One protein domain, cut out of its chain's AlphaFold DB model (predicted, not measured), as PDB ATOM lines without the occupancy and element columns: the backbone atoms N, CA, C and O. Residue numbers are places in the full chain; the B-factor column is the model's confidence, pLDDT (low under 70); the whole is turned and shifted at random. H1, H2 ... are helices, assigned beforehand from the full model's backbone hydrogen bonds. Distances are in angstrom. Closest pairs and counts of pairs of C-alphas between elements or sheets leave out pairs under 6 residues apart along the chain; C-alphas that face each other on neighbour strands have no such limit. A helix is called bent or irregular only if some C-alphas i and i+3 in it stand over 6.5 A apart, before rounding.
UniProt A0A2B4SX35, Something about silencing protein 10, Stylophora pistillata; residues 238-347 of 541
ATOM      1  N   GLU A 238     153.067 105.195 151.916       82.75
ATOM      2  CA  GLU A 238     152.763 105.977 150.704       82.75
ATOM      3  C   GLU A 238     151.700 107.064 150.927       82.75
ATOM      4  O   GLU A 238     151.637 108.049 150.193       82.75
ATOM      5  N   LEU A 239     150.857 106.902 151.950       86.62
ATOM      6  CA  LEU A 239     149.677 107.737 152.160       86.62
ATOM      7  C   LEU A 239     150.031 109.200 152.452       86.62
ATOM      8  O   LEU A 239     149.354 110.096 151.959       86.62
ATOM      9  N   LEU A 240     151.073 109.444 153.249       86.69
ATOM     10  CA  LEU A 240     151.473 110.809 153.597       86.69
ATOM     11  C   LEU A 240     151.980 111.566 152.367       86.69
ATOM     12  O   LEU A 240     151.552 112.691 152.132       86.69
ATOM     13  N   GLY A 241     152.804 110.912 151.542       88.12
ATOM     14  CA  GLY A 241     153.269 111.488 150.281       88.12
ATOM     15  C   GLY A 241     152.109 111.787 149.331       88.12
ATOM     16  O   GLY A 241     152.019 112.888 148.800       88.12
ATOM     17  N   LEU A 242     151.166 110.849 149.187       88.81
ATOM     18  CA  LEU A 242     149.974 111.048 148.358       88.81
ATOM     19  C   LEU A 242     149.071 112.177 148.874       88.81
ATOM     20  O   LEU A 242     148.460 112.869 148.068       88.81
ATOM     21  N   LEU A 243     148.976 112.385 150.191       89.94
ATOM     22  CA  LEU A 243     148.172 113.462 150.774       89.94
ATOM     23  C   LEU A 243     148.783 114.841 150.500       89.94
ATOM     24  O   LEU A 243     148.057 115.795 150.216       89.94
ATOM     25  N   ASP A 244     150.105 114.953 150.593       91.44
ATOM     26  CA  ASP A 244     150.804 116.203 150.308       91.44
ATOM     27  C   ASP A 244     150.776 116.511 148.807       91.44
ATOM     28  O   ASP A 244     150.459 117.638 148.428       91.44
ATOM     29  N   GLU A 245     150.975 115.502 147.947       90.00
ATOM     30  CA  GLU A 245     150.766 115.630 146.499       90.00
ATOM     31  C   GLU A 245     149.308 116.016 146.175       90.00
ATOM     32  O   GLU A 245     149.078 116.911 145.366       90.00
ATOM     33  N   PHE A 246     148.316 115.404 146.833       92.75
ATOM     34  CA  PHE A 246     146.895 115.725 146.646       92.75
ATOM     35  C   PHE A 246     146.584 117.170 146.997       92.75
ATOM     36  O   PHE A 246     145.906 117.847 146.227       92.75
ATOM     37  N   LYS A 247     147.105 117.645 148.139       92.62
ATOM     38  CA  LYS A 247     147.017 119.053 148.506       92.62
ATOM     39  C   LYS A 247     147.647 119.868 147.397       92.62
ATOM     40  O   LYS A 247     146.900 120.558 146.746       92.62
ATOM     41  N   LEU A 248     148.938 119.725 147.096       92.56
ATOM     42  CA  LEU A 248     149.625 120.523 146.067       92.56
ATOM     43  C   LEU A 248     148.926 120.533 144.696       92.56
ATOM     44  O   LEU A 248     148.952 121.555 144.017       92.56
ATOM     45  N   LYS A 249     148.266 119.441 144.286       89.19
ATOM     46  CA  LYS A 249     147.527 119.365 143.014       89.19
ATOM     47  C   LYS A 249     146.131 119.983 143.046       89.19
ATOM     48  O   LYS A 249     145.764 120.637 142.076       89.19
ATOM     49  N   LEU A 250     145.375 119.848 144.134       89.50
ATOM     50  CA  LEU A 250     144.058 120.483 144.289       89.50
ATOM     51  C   LEU A 250     144.093 122.000 144.281       89.50
ATOM     52  O   LEU A 250     143.427 122.678 143.510       89.50
ATOM     53  N   LYS A 251     144.822 122.536 145.227       91.62
ATOM     54  CA  LYS A 251     146.187 122.831 144.937       91.62
ATOM     55  C   LYS A 251     146.288 123.743 143.654       91.62
ATOM     56  O   LYS A 251     145.582 124.714 143.379       91.62
ATOM     57  N   GLU A 252     147.151 123.305 142.750       89.00
ATOM     58  CA  GLU A 252     147.417 123.826 141.397       89.00
ATOM     59  C   GLU A 252     146.144 124.068 140.559       89.00
ATOM     60  O   GLU A 252     146.064 124.973 139.718       89.00
ATOM     61  N   VAL A 253     145.135 123.216 140.764       90.81
ATOM     62  CA  VAL A 253     143.888 123.238 140.005       90.81
ATOM     63  C   VAL A 253     143.059 124.480 140.310       90.81
ATOM     64  O   VAL A 253     142.532 125.067 139.370       90.81
ATOM     65  N   THR A 254     142.933 124.893 141.569       88.69
ATOM     66  CA  THR A 254     142.052 126.012 141.948       88.69
ATOM     67  C   THR A 254     142.670 127.374 141.616       88.69
ATOM     68  O   THR A 254     142.001 128.218 141.020       88.69
ATOM     69  N   GLU A 255     143.953 127.583 141.931       86.94
ATOM     70  CA  GLU A 255     144.614 128.884 141.778       86.94
ATOM     71  C   GLU A 255     144.933 129.215 140.329       86.94
ATOM     72  O   GLU A 255     144.692 130.341 139.876       86.94
ATOM     73  N   LYS A 256     145.492 128.241 139.599       85.00
ATOM     74  CA  LYS A 256     145.997 128.459 138.245       85.00
ATOM     75  C   LYS A 256     145.081 127.893 137.181       85.00
ATOM     76  O   LYS A 256     144.640 128.637 136.309       85.00
ATOM     77  N   LEU A 257     144.767 126.601 137.218       87.44
ATOM     78  CA  LEU A 257     144.083 125.978 136.078       87.44
ATOM     79  C   LEU A 257     142.609 126.373 135.966       87.44
ATOM     80  O   LEU A 257     142.137 126.619 134.862       87.44
ATOM     81  N   HIS A 258     141.877 126.491 137.073       87.06
ATOM     82  CA  HIS A 258     140.454 126.825 137.059       87.06
ATOM     83  C   HIS A 258     140.148 128.201 136.433       87.06
ATOM     84  O   HIS A 258     139.293 128.265 135.540       87.06
ATOM     85  N   PRO A 259     140.837 129.307 136.798       87.50
ATOM     86  CA  PRO A 259     140.629 130.585 136.118       87.50
ATOM     87  C   PRO A 259     141.088 130.555 134.655       87.50
ATOM     88  O   PRO A 259     140.435 131.160 133.805       87.50
ATOM     89  N   LEU A 260     142.156 129.823 134.327       82.62
ATOM     90  CA  LEU A 260     142.653 129.719 132.953       82.62
ATOM     91  C   LEU A 260     141.711 128.923 132.048       82.62
ATOM     92  O   LEU A 260     141.450 129.353 130.931       82.62
ATOM     93  N   VAL A 261     141.124 127.828 132.536       86.31
ATOM     94  CA  VAL A 261     140.106 127.055 131.807       86.31
ATOM     95  C   VAL A 261     138.843 127.893 131.589       86.31
ATOM     96  O   VAL A 261     138.257 127.841 130.510       86.31
ATOM     97  N   LYS A 262     138.438 128.732 132.556       85.19
ATOM     98  CA  LYS A 262     137.334 129.693 132.359       85.19
ATOM     99  C   LYS A 262     137.639 130.694 131.233       85.19
ATOM    100  O   LYS A 262     136.760 130.961 130.417       85.19
ATOM    101  N   MET A 263     138.873 131.200 131.139       78.81
ATOM    102  CA  MET A 263     139.289 132.103 130.051       78.81
ATOM    103  C   MET A 263     139.484 131.389 128.703       78.81
ATOM    104  O   MET A 263     139.161 131.952 127.657       78.81
ATOM    105  N   ALA A 264     139.954 130.139 128.718       83.69
ATOM    106  CA  ALA A 264     140.068 129.295 127.532       83.69
ATOM    107  C   ALA A 264     138.684 129.003 126.935       83.69
ATOM    108  O   ALA A 264     138.473 129.206 125.741       83.69
ATOM    109  N   ARG A 265     137.699 128.672 127.781       83.25
ATOM    110  CA  ARG A 265     136.286 128.529 127.382       83.25
ATOM    111  C   ARG A 265     135.669 129.836 126.882       83.25
ATOM    112  O   ARG A 265     134.789 129.803 126.030       83.25
ATOM    113  N   ALA A 266     136.142 130.981 127.378       84.00
ATOM    114  CA  ALA A 266     135.763 132.303 126.879       84.00
ATOM    115  C   ALA A 266     136.450 132.684 125.547       84.00
ATOM    116  O   ALA A 266     136.189 133.763 125.017       84.00
ATOM    117  N   GLY A 267     137.315 131.823 124.996       78.19
ATOM    118  CA  GLY A 267     137.936 132.000 123.680       78.19
ATOM    119  C   GLY A 267     139.089 133.006 123.636       78.19
ATOM    120  O   GLY A 267     139.451 133.465 122.557       78.19
ATOM    121  N   GLN A 268     139.670 133.367 124.785       76.94
ATOM    122  CA  GLN A 268     140.782 134.329 124.871       76.94
ATOM    123  C   GLN A 268     142.170 133.688 124.678       76.94
ATOM    124  O   GLN A 268     143.179 134.394 124.686       76.94
ATOM    125  N   VAL A 269     142.227 132.365 124.500       75.88
ATOM    126  CA  VAL A 269     143.459 131.573 124.366       75.88
ATOM    127  C   VAL A 269     143.490 130.909 122.979       75.88
ATOM    128  O   VAL A 269     142.435 130.509 122.477       75.88
ATOM    129  N   PRO A 270     144.666 130.776 122.334       83.06
ATOM    130  CA  PRO A 270     144.819 129.964 121.127       83.06
ATOM    131  C   PRO A 270     144.314 128.529 121.328       83.06
ATOM    132  O   PRO A 270     144.457 127.972 122.415       83.06
ATOM    133  N   LYS A 271     143.770 127.910 120.271       79.19
ATOM    134  CA  LYS A 271     143.154 126.570 120.339       79.19
ATOM    135  C   LYS A 271     144.095 125.505 120.920       79.19
ATOM    136  O   LYS A 271     143.702 124.790 121.827       79.19
ATOM    137  N   GLU A 272     145.356 125.485 120.489       80.75
ATOM    138  CA  GLU A 272     146.364 124.527 120.980       80.75
ATOM    139  C   GLU A 272     146.673 124.700 122.481       80.75
ATOM    140  O   GLU A 272     146.887 123.722 123.195       80.75
ATOM    141  N   GLY A 273     146.648 125.941 122.980       82.62
ATOM    142  CA  GLY A 273     146.827 126.238 124.404       82.62
ATOM    143  C   GLY A 273     145.578 125.932 125.233       82.62
ATOM    144  O   GLY A 273     145.692 125.496 126.376       82.62
ATOM    145  N   ALA A 274     144.385 126.117 124.662       83.81
ATOM    146  CA  ALA A 274     143.126 125.743 125.301       83.81
ATOM    147  C   ALA A 274     143.033 124.222 125.487       83.81
ATOM    148  O   ALA A 274     142.798 123.769 126.606       83.81
ATOM    149  N   ASP A 275     143.328 123.448 124.440       86.19
ATOM    150  CA  ASP A 275     143.326 121.982 124.487       86.19
ATOM    151  C   ASP A 275     144.347 121.458 125.515       86.19
ATOM    152  O   ASP A 275     144.059 120.532 126.276       86.19
ATOM    153  N   TYR A 276     145.526 122.090 125.603       88.06
ATOM    154  CA  TYR A 276     146.535 121.768 126.615       88.06
ATOM    155  C   TYR A 276     146.047 122.031 128.045       88.06
ATOM    156  O   TYR A 276     146.189 121.176 128.923       88.06
ATOM    157  N   LEU A 277     145.461 123.207 128.293       87.62
ATOM    158  CA  LEU A 277     144.932 123.577 129.606       87.62
ATOM    159  C   LEU A 277     143.771 122.670 130.022       87.62
ATOM    160  O   LEU A 277     143.686 122.285 131.189       87.62
ATOM    161  N   GLU A 278     142.903 122.299 129.081       88.44
ATOM    162  CA  GLU A 278     141.814 121.353 129.314       88.44
ATOM    163  C   GLU A 278     142.339 119.956 129.639       88.44
ATOM    164  O   GLU A 278     141.919 119.375 130.641       88.44
ATOM    165  N   LEU A 279     143.302 119.446 128.868       90.50
ATOM    166  CA  LEU A 279     143.933 118.153 129.124       90.50
ATOM    167  C   LEU A 279     144.625 118.137 130.489       90.50
ATOM    168  O   LEU A 279     144.408 117.216 131.276       90.50
ATOM    169  N   LYS A 280     145.408 119.174 130.813       89.88
ATOM    170  CA  LYS A 280     146.091 119.291 132.108       89.88
ATOM    171  C   LYS A 280     145.094 119.363 133.267       89.88
ATOM    172  O   LYS A 280     145.276 118.687 134.280       89.88
ATOM    173  N   HIS A 281     144.016 120.131 133.111       91.56
ATOM    174  CA  HIS A 281     142.954 120.230 134.111       91.56
ATOM    175  C   HIS A 281     142.234 118.892 134.326       91.56
ATOM    176  O   HIS A 281     142.057 118.473 135.470       91.56
ATOM    177  N   GLN A 282     141.873 118.191 133.247       92.31
ATOM    178  CA  GLN A 282     141.262 116.861 133.318       92.31
ATOM    179  C   GLN A 282     142.198 115.846 133.975       92.31
ATOM    180  O   GLN A 282     141.757 115.046 134.796       92.31
ATOM    181  N   LEU A 283     143.492 115.883 133.656       92.38
ATOM    182  CA  LEU A 283     144.462 114.944 134.203       92.38
ATOM    183  C   LEU A 283     144.676 115.164 135.706       92.38
ATOM    184  O   LEU A 283     144.624 114.197 136.464       92.38
ATOM    185  N   TYR A 284     144.814 116.413 136.165       92.00
ATOM    186  CA  TYR A 284     144.878 116.705 137.601       92.00
ATOM    187  C   TYR A 284     143.584 116.371 138.341       92.00
ATOM    188  O   TYR A 284     143.658 115.789 139.420       92.00
ATOM    189  N   LEU A 285     142.409 116.650 137.767       92.69
ATOM    190  CA  LEU A 285     141.138 116.227 138.365       92.69
ATOM    191  C   LEU A 285     141.058 114.705 138.495       92.69
ATOM    192  O   LEU A 285     140.761 114.197 139.574       92.69
ATOM    193  N   ASN A 286     141.382 113.972 137.430       93.69
ATOM    194  CA  ASN A 286     141.391 112.513 137.448       93.69
ATOM    195  C   ASN A 286     142.416 111.966 138.453       93.69
ATOM    196  O   ASN A 286     142.114 111.014 139.173       93.69
ATOM    197  N   TYR A 287     143.599 112.575 138.568       93.69
ATOM    198  CA  TYR A 287     144.587 112.209 139.582       93.69
ATOM    199  C   TYR A 287     144.038 112.411 141.002       93.69
ATOM    200  O   TYR A 287     144.047 111.478 141.806       93.69
ATOM    201  N   CYS A 288     143.458 113.581 141.277       92.25
ATOM    202  CA  CYS A 288     142.839 113.913 142.559       92.25
ATOM    203  C   CYS A 288     141.688 112.961 142.922       92.25
ATOM    204  O   CYS A 288     141.621 112.490 144.055       92.25
ATOM    205  N   VAL A 289     140.818 112.612 141.970       93.25
ATOM    206  CA  VAL A 289     139.720 111.654 142.190       93.25
ATOM    207  C   VAL A 289     140.255 110.265 142.552       93.25
ATOM    208  O   VAL A 289     139.745 109.634 143.477       93.25
ATOM    209  N   ASN A 290     141.313 109.791 141.885       92.50
ATOM    210  CA  ASN A 290     141.913 108.489 142.198       92.50
ATOM    211  C   ASN A 290     142.635 108.482 143.554       92.50
ATOM    212  O   ASN A 290     142.571 107.476 144.262       92.50
ATOM    213  N   ILE A 291     143.251 109.599 143.961       92.12
ATOM    214  CA  ILE A 291     143.782 109.738 145.326       92.12
ATOM    215  C   ILE A 291     142.634 109.748 146.344       92.12
ATOM    216  O   ILE A 291     142.697 109.034 147.342       92.12
ATOM    217  N   GLY A 292     141.549 110.479 146.077       91.25
ATOM    218  CA  GLY A 292     140.347 110.472 146.914       91.25
ATOM    219  C   GLY A 292     139.757 109.067 147.082       91.25
ATOM    220  O   GLY A 292     139.407 108.659 148.189       91.25
ATOM    221  N   PHE A 293     139.734 108.276 146.009       91.81
ATOM    222  CA  PHE A 293     139.307 106.882 146.065       91.81
ATOM    223  C   PHE A 293     140.272 106.003 146.882       91.81
ATOM    224  O   PHE A 293     139.824 105.186 147.686       91.81
ATOM    225  N   TYR A 294     141.589 106.196 146.750       90.56
ATOM    226  CA  TYR A 294     142.591 105.531 147.595       90.56
ATOM    227  C   TYR A 294     142.370 105.835 149.089       90.56
ATOM    228  O   TYR A 294     142.395 104.925 149.922       90.56
ATOM    229  N   LEU A 295     142.084 107.096 149.431       89.31
ATOM    230  CA  LEU A 295     141.749 107.510 150.796       89.31
ATOM    231  C   LEU A 295     140.470 106.831 151.301       89.31
ATOM    232  O   LEU A 295     140.427 106.363 152.438       89.31
ATOM    233  N   LEU A 296     139.452 106.715 150.447       89.44
ATOM    234  CA  LEU A 296     138.194 106.048 150.776       89.44
ATOM    235  C   LEU A 296     138.389 104.549 151.053       89.44
ATOM    236  O   LEU A 296     137.828 104.024 152.016       89.44
ATOM    237  N   LEU A 297     139.228 103.862 150.273       89.19
ATOM    238  CA  LEU A 297     139.580 102.459 150.525       89.19
ATOM    239  C   LEU A 297     140.301 102.269 151.864       89.19
ATOM    240  O   LEU A 297     140.024 101.303 152.583       89.19
ATOM    241  N   LYS A 298     141.204 103.197 152.211       85.06
ATOM    242  CA  LYS A 298     141.899 103.198 153.504       85.06
ATOM    243  C   LYS A 298     140.944 103.473 154.662       85.06
ATOM    244  O   LYS A 298     141.040 102.793 155.679       85.06
ATOM    245  N   ALA A 299     139.985 104.384 154.494       87.56
ATOM    246  CA  ALA A 299     138.944 104.634 155.491       87.56
ATOM    247  C   ALA A 299     138.068 103.392 155.737       87.56
ATOM    248  O   ALA A 299     137.694 103.116 156.874       87.56
ATOM    249  N   ARG A 300     137.799 102.601 154.688       85.75
ATOM    250  CA  ARG A 300     137.060 101.327 154.765       85.75
ATOM    251  C   ARG A 300     137.902 100.126 155.219       85.75
ATOM    252  O   ARG A 300     137.376  99.023 155.268       85.75
ATOM    253  N   GLN A 301     139.188 100.319 155.529       78.31
ATOM    254  CA  GLN A 301     140.123  99.270 155.971       78.31
ATOM    255  C   GLN A 301     140.304  98.093 154.990       78.31
ATOM    256  O   GLN A 301     140.782  97.022 155.362       78.31
ATOM    257  N   THR A 302     139.976  98.290 153.714       77.94
ATOM    258  CA  THR A 302     140.234  97.289 152.667       77.94
ATOM    259  C   THR A 302     141.730  97.205 152.343       77.94
ATOM    260  O   THR A 302     142.457  98.200 152.457       77.94
ATOM    261  N   SER A 303     142.229  96.021 151.964       79.31
ATOM    262  CA  SER A 303     143.616  95.890 151.507       79.31
ATOM    263  C   SER A 303     143.788  96.680 150.214       79.31
ATOM    264  O   SER A 303     143.123  96.448 149.212       79.31
ATOM    265  N   VAL A 304     144.685  97.662 150.239       76.19
ATOM    266  CA  VAL A 304     144.875  98.540 149.075       76.19
ATOM    267  C   VAL A 304     145.856  97.950 148.061       76.19
ATOM    268  O   VAL A 304     145.835  98.339 146.901       76.19
ATOM    269  N   ARG A 305     146.663  96.963 148.476       79.06
ATOM    270  CA  ARG A 305     147.655  96.288 147.622       79.06
ATOM    271  C   ARG A 305     147.027  95.581 146.421       79.06
ATOM    272  O   ARG A 305     147.642  95.551 145.364       79.06
ATOM    273  N   ASP A 306     145.806  95.085 146.580       81.81
ATOM    274  CA  ASP A 306     145.128  94.265 145.573       81.81
ATOM    275  C   ASP A 306     144.226  95.105 144.650       81.81
ATOM    276  O   ASP A 306     143.587  94.578 143.743       81.81
ATOM    277  N   HIS A 307     144.152  96.426 144.867       87.12
ATOM    278  CA  HIS A 307     143.231  97.289 144.134       87.12
ATOM    279  C   HIS A 307     143.906  97.964 142.920       87.12
ATOM    280  O   HIS A 307     144.944  98.614 143.079       87.12
ATOM    281  N   PRO A 308     143.267  97.989 141.729       91.75
ATOM    282  CA  PRO A 308     143.804  98.608 140.500       91.75
ATOM    283  C   PRO A 308     143.997 100.135 140.565       91.75
ATOM    284  O   PRO A 308     144.375 100.774 139.586       91.75
ATOM    285  N   VAL A 309     143.711 100.759 141.708       90.19
ATOM    286  CA  VAL A 309     143.863 102.211 141.885       90.19
ATOM    287  C   VAL A 309     145.322 102.588 142.023       90.19
ATOM    288  O   VAL A 309     145.706 103.633 141.517       90.19
ATOM    289  N   ILE A 310     146.149 101.716 142.603       89.50
ATOM    290  CA  ILE A 310     147.598 101.928 142.627       89.50
ATOM    291  C   ILE A 310     148.137 101.965 141.194       89.50
ATOM    292  O   ILE A 310     148.883 102.871 140.830       89.50
ATOM    293  N   GLU A 311     147.698 101.032 140.346       92.31
ATOM    294  CA  GLU A 311     148.116 100.980 138.947       92.31
ATOM    295  C   GLU A 311     147.680 102.238 138.179       92.31
ATOM    296  O   GLU A 311     148.491 102.846 137.479       92.31
ATOM    297  N   ARG A 312     146.440 102.701 138.389       93.06
ATOM    298  CA  ARG A 312     145.948 103.966 137.822       93.06
ATOM    299  C   ARG A 312     146.726 105.185 138.321       93.06
ATOM    300  O   ARG A 312     147.072 106.041 137.516       93.06
ATOM    301  N   LEU A 313     147.044 105.274 139.613       91.44
ATOM    302  CA  LEU A 313     147.845 106.377 140.162       91.44
ATOM    303  C   LEU A 313     149.245 106.415 139.546       91.44
ATOM    304  O   LEU A 313     149.730 107.488 139.190       91.44
ATOM    305  N   LEU A 314     149.865 105.253 139.333       92.12
ATOM    306  CA  LEU A 314     151.140 105.163 138.622       92.12
ATOM    307  C   LEU A 314     151.015 105.574 137.150       92.12
ATOM    308  O   LEU A 314     151.917 106.229 136.634       92.12
ATOM    309  N   GLN A 315     149.920 105.221 136.473       94.31
ATOM    310  CA  GLN A 315     149.650 105.673 135.103       94.31
ATOM    311  C   GLN A 315     149.539 107.200 135.038       94.31
ATOM    312  O   GLN A 315     150.240 107.819 134.241       94.31
ATOM    313  N   TYR A 316     148.746 107.824 135.913       94.12
ATOM    314  CA  TYR A 316     148.638 109.284 135.958       94.12
ATOM    315  C   TYR A 316     149.965 109.952 136.316       94.12
ATOM    316  O   TYR A 316     150.314 110.951 135.698       94.12
ATOM    317  N   LYS A 317     150.754 109.380 137.232       91.88
ATOM    318  CA  LYS A 317     152.086 109.905 137.562       91.88
ATOM    319  C   LYS A 317     153.042 109.851 136.366       91.88
ATOM    320  O   LYS A 317     153.768 110.812 136.140       91.88
ATOM    321  N   LYS A 318     153.002 108.781 135.561       94.69
ATOM    322  CA  LYS A 318     153.762 108.694 134.297       94.69
ATOM    323  C   LYS A 318     153.317 109.763 133.304       94.69
ATOM    324  O   LYS A 318     154.156 110.502 132.799       94.69
ATOM    325  N   LEU A 319     152.010 109.901 133.084       93.69
ATOM    326  CA  LEU A 319     151.484 110.926 132.181       93.69
ATOM    327  C   LEU A 319     151.850 112.342 132.652       93.69
ATOM    328  O   LEU A 319     152.159 113.198 131.833       93.69
ATOM    329  N   LEU A 320     151.892 112.587 133.965       91.25
ATOM    330  CA  LEU A 320     152.371 113.855 134.514       91.25
ATOM    331  C   LEU A 320     153.845 114.105 134.222       91.25
ATOM    332  O   LEU A 320     154.183 115.197 133.778       91.25
ATOM    333  N   THR A 321     154.703 113.097 134.387       92.12
ATOM    334  CA  THR A 321     156.128 113.235 134.045       92.12
ATOM    335  C   THR A 321     156.351 113.487 132.551       92.12
ATOM    336  O   THR A 321     157.285 114.183 132.168       92.12
ATOM    337  N   GLU A 322     155.469 112.972 131.691       91.69
ATOM    338  CA  GLU A 322     155.504 113.236 130.249       91.69
ATOM    339  C   GLU A 322     155.046 114.663 129.894       91.69
ATOM    340  O   GLU A 322     155.477 115.200 128.872       91.69
ATOM    341  N   LEU A 323     154.220 115.300 130.736       89.44
ATOM    342  CA  LEU A 323     153.756 116.682 130.554       89.44
ATOM    343  C   LEU A 323     154.735 117.744 131.086       89.44
ATOM    344  O   LEU A 323     154.721 118.869 130.587       89.44
ATOM    345  N   GLU A 324     155.628 117.409 132.023       87.88
ATOM    346  CA  GLU A 324     156.656 118.324 132.561       87.88
ATOM    347  C   GLU A 324     157.450 119.127 131.499       87.88
ATOM    348  O   GLU A 324     157.572 120.349 131.647       87.88
ATOM    349  N   PRO A 325     157.958 118.538 130.393       89.31
ATOM    350  CA  PRO A 325     158.689 119.304 129.381       89.31
ATOM    351  C   PRO A 325     157.810 120.294 128.604       89.31
ATOM    352  O   PRO A 325     158.335 121.254 128.034       89.31
ATOM    353  N   LEU A 326     156.494 120.066 128.537       84.25
ATOM    354  CA  LEU A 326     155.545 121.013 127.948       84.25
ATOM    355  C   LEU A 326     155.212 122.121 128.941       84.25
ATOM    356  O   LEU A 326     155.194 123.291 128.562       84.25
ATOM    357  N   ASP A 327     155.057 121.775 130.218       85.62
ATOM    358  CA  ASP A 327     154.868 122.748 131.289       85.62
ATOM    359  C   ASP A 327     156.000 123.768 131.327       85.62
ATOM    360  O   ASP A 327     155.744 124.965 131.400       85.62
ATOM    361  N   GLU A 328     157.253 123.333 131.191       88.00
ATOM    362  CA  GLU A 328     158.393 124.250 131.129       88.00
ATOM    363  C   GLU A 328     158.314 125.274 129.993       88.00
ATOM    364  O   GLU A 328     158.782 126.400 130.157       88.00
ATOM    365  N   ARG A 329     157.708 124.908 128.861       86.69
ATOM    366  CA  ARG A 329     157.545 125.806 127.711       86.69
ATOM    367  C   ARG A 329     156.405 126.795 127.921       86.69
ATOM    368  O   ARG A 329     156.550 127.954 127.550       86.69
ATOM    369  N   PHE A 330     155.303 126.350 128.525       81.81
ATOM    370  CA  PHE A 330     154.096 127.159 128.712       81.81
ATOM    371  C   PHE A 330     154.067 127.957 130.026       81.81
ATOM    372  O   PHE A 330     153.259 128.874 130.147       81.81
ATOM    373  N   LYS A 331     154.956 127.683 130.995       78.56
ATOM    374  CA  LYS A 331     155.119 128.462 132.244       78.56
ATOM    375  C   LYS A 331     155.105 129.992 132.060       78.56
ATOM    376  O   LYS A 331     154.291 130.624 132.733       78.56
ATOM    377  N   PRO A 332     155.923 130.603 131.174       81.69
ATOM    378  CA  PRO A 332     155.941 132.062 131.029       81.69
ATOM    379  C   PRO A 332     154.611 132.609 130.496       81.69
ATOM    380  O   PRO A 332     154.117 133.621 130.984       81.69
ATOM    381  N   GLU A 333     153.982 131.907 129.551       79.94
ATOM    382  CA  GLU A 333     152.678 132.297 129.008       79.94
ATOM    383  C   GLU A 333     151.580 132.185 130.075       79.94
ATOM    384  O   GLU A 333     150.753 133.084 130.221       79.94
ATOM    385  N   ILE A 334     151.602 131.119 130.878       78.19
ATOM    386  CA  ILE A 334     150.667 130.898 131.986       78.19
ATOM    387  C   ILE A 334     150.784 132.012 133.036       78.19
ATOM    388  O   ILE A 334     149.762 132.533 133.480       78.19
ATOM    389  N   GLU A 335     151.997 132.424 133.411       80.31
ATOM    390  CA  GLU A 335     152.226 133.524 134.360       80.31
ATOM    391  C   GLU A 335     151.758 134.878 133.802       80.31
ATOM    392  O   GLU A 335     151.117 135.665 134.508       80.31
ATOM    393  N   GLU A 336     151.971 135.131 132.509       82.12
ATOM    394  CA  GLU A 336     151.402 136.299 131.839       82.12
ATOM    395  C   GLU A 336     149.867 136.283 131.828       82.12
ATOM    396  O   GLU A 336     149.228 137.313 132.052       82.12
ATOM    397  N   PHE A 337     149.234 135.137 131.572       74.12
ATOM    398  CA  PHE A 337     147.774 135.034 131.599       74.12
ATOM    399  C   PHE A 337     147.214 135.131 133.015       74.12
ATOM    400  O   PHE A 337     146.143 135.708 133.204       74.12
ATOM    401  N   LEU A 338     147.932 134.640 134.025       76.94
ATOM    402  CA  LEU A 338     147.532 134.773 135.421       76.94
ATOM    403  C   LEU A 338     147.616 136.216 135.894       76.94
ATOM    404  O   LEU A 338     146.647 136.687 136.489       76.94
ATOM    405  N   THR A 339     148.684 136.943 135.564       79.19
ATOM    406  CA  THR A 339     148.781 138.382 135.856       79.19
ATOM    407  C   THR A 339     147.698 139.164 135.117       79.19
ATOM    408  O   THR A 339     146.997 139.954 135.746       79.19
ATOM    409  N   LYS A 340     147.440 138.877 133.831       74.56
ATOM    410  CA  LYS A 340     146.291 139.441 133.090       74.56
ATOM    411  C   LYS A 340     144.960 139.118 133.787       74.56
ATOM    412  O   LYS A 340     144.146 140.017 133.977       74.56
ATOM    413  N   SER A 341     144.754 137.882 134.253       65.19
ATOM    414  CA  SER A 341     143.540 137.474 134.979       65.19
ATOM    415  C   SER A 341     143.392 138.164 136.342       65.19
ATOM    416  O   SER A 341     142.284 138.503 136.751       65.19
ATOM    417  N   GLN A 342     144.495 138.380 137.062       72.06
ATOM    418  CA  GLN A 342     144.515 139.072 138.350       72.06
ATOM    419  C   GLN A 342     144.275 140.573 138.158       72.06
ATOM    420  O   GLN A 342     143.511 141.157 138.917       72.06
ATOM    421  N   ILE A 343     144.826 141.174 137.100       62.88
ATOM    422  CA  ILE A 343     144.566 142.566 136.710       62.88
ATOM    423  C   ILE A 343     143.094 142.746 136.306       62.88
ATOM    424  O   ILE A 343     142.469 143.714 136.726       62.88
ATOM    425  N   LEU A 344     142.491 141.807 135.562       57.97
ATOM    426  CA  LEU A 344     141.047 141.845 135.282       57.97
ATOM    427  C   LEU A 344     140.201 141.709 136.560       57.97
ATOM    428  O   LEU A 344     139.199 142.410 136.692       57.97
ATOM    429  N   ARG A 345     140.611 140.863 137.516       59.88
ATOM    430  CA  ARG A 345     139.943 140.728 138.823       59.88
ATOM    431  C   ARG A 345     140.062 142.001 139.679       59.88
ATOM    432  O   ARG A 345     139.072 142.408 140.275       59.88
ATOM    433  N   GLN A 346     141.218 142.668 139.686       55.69
ATOM    434  CA  GLN A 346     141.438 143.937 140.404       55.69
ATOM    435  C   GLN A 346     140.737 145.134 139.739       55.69
ATOM    436  O   GLN A 346     140.237 146.021 140.422       55.69
ATOM    437  N   ASN A 347     140.628 145.145 138.409       49.06
ATOM    438  CA  ASN A 347     139.889 146.181 137.683       49.06
ATOM    439  C   ASN A 347     138.361 145.988 137.760       49.06
ATOM    440  O   ASN A 347     137.612 146.934 137.518       49.06
TER     441      ASN A 347
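Overview. This is residues 238 to 347 of the 541 residues of the protein "Something about silencing protein 10" of Stylophora pistillata (UniProt A0A2B4SX35). The longest helix, H3, is shaped like an L: its arm H3a packs along the straight helix H2, and its arm H3b turns off about perpendicular at one end of the model. H1a also packs on H2, apart from H3a, and H1b folds back to H2 through a tight link. The printed part has 110 residues with three named helices, H1, H2, H3, and no named strand: class all helix. It is elongated, spanning 51 by 28 by 21 A, and only just loose, close to compact, with a radius of gyration of the C-alphas of 16.1 A.

Along the chain. H3, residues 309 to 347, was assigned as one helix by its hydrogen bonds but is bent: C-alphas 329 and 332 are 7.3 A apart. Arm H3a, residues 309 to 329, is 30.7 A long and irregular, with C-alphas 322 and 325 6.9 A apart and a kink of 35 degrees near residue 323. Arm H3b, residues 332 to 347, 22.4 A, ends at (139.889, 146.181, 137.683). H2, residues 271 to 299, is 41.6 A long. H1, residues 238 to 265, likewise assigned as one helix by its hydrogen bonds, is bent, with C-alphas 255 and 258 6.6 A apart: H1b is residues 258 to 265, and H1a, residues 238 to 255, is 25.9 A long and begins at C-alpha 238 at (152.763, 105.977, 150.704).

Arrangement. H3a and H2 form a hairpin at a shallow tilt of 30 degrees, closest at the C-alphas of Tyr 316 and Tyr 287, 6.2 A. H2 touches H1a, opposite ways at 36 degrees, only just steep, closest at the C-alphas of Cys 288 and Phe 246, 6.0 A. H1b and H2 are a hairpin, closest at the C-alphas of Ala 264 and Ala 274, 5.2 A. H3b and H1b only just touch, with 3 pairs of C-alphas within 8 A, closest at Leu 338 and Leu 260, 7.4 A. Every O i to N i+4 pair is within hydrogen-bond range in H1b, H2 and H3b; H1a has 13 of 14, H3a 14 of 17.

Size, cuts and confidence. The C-alphas farthest apart, of Asp 306 and Asn 347, are 52.8 A apart. The printed part has no cut, and no link is long. Residues 341 and 343 to 347 have pLDDT under 70.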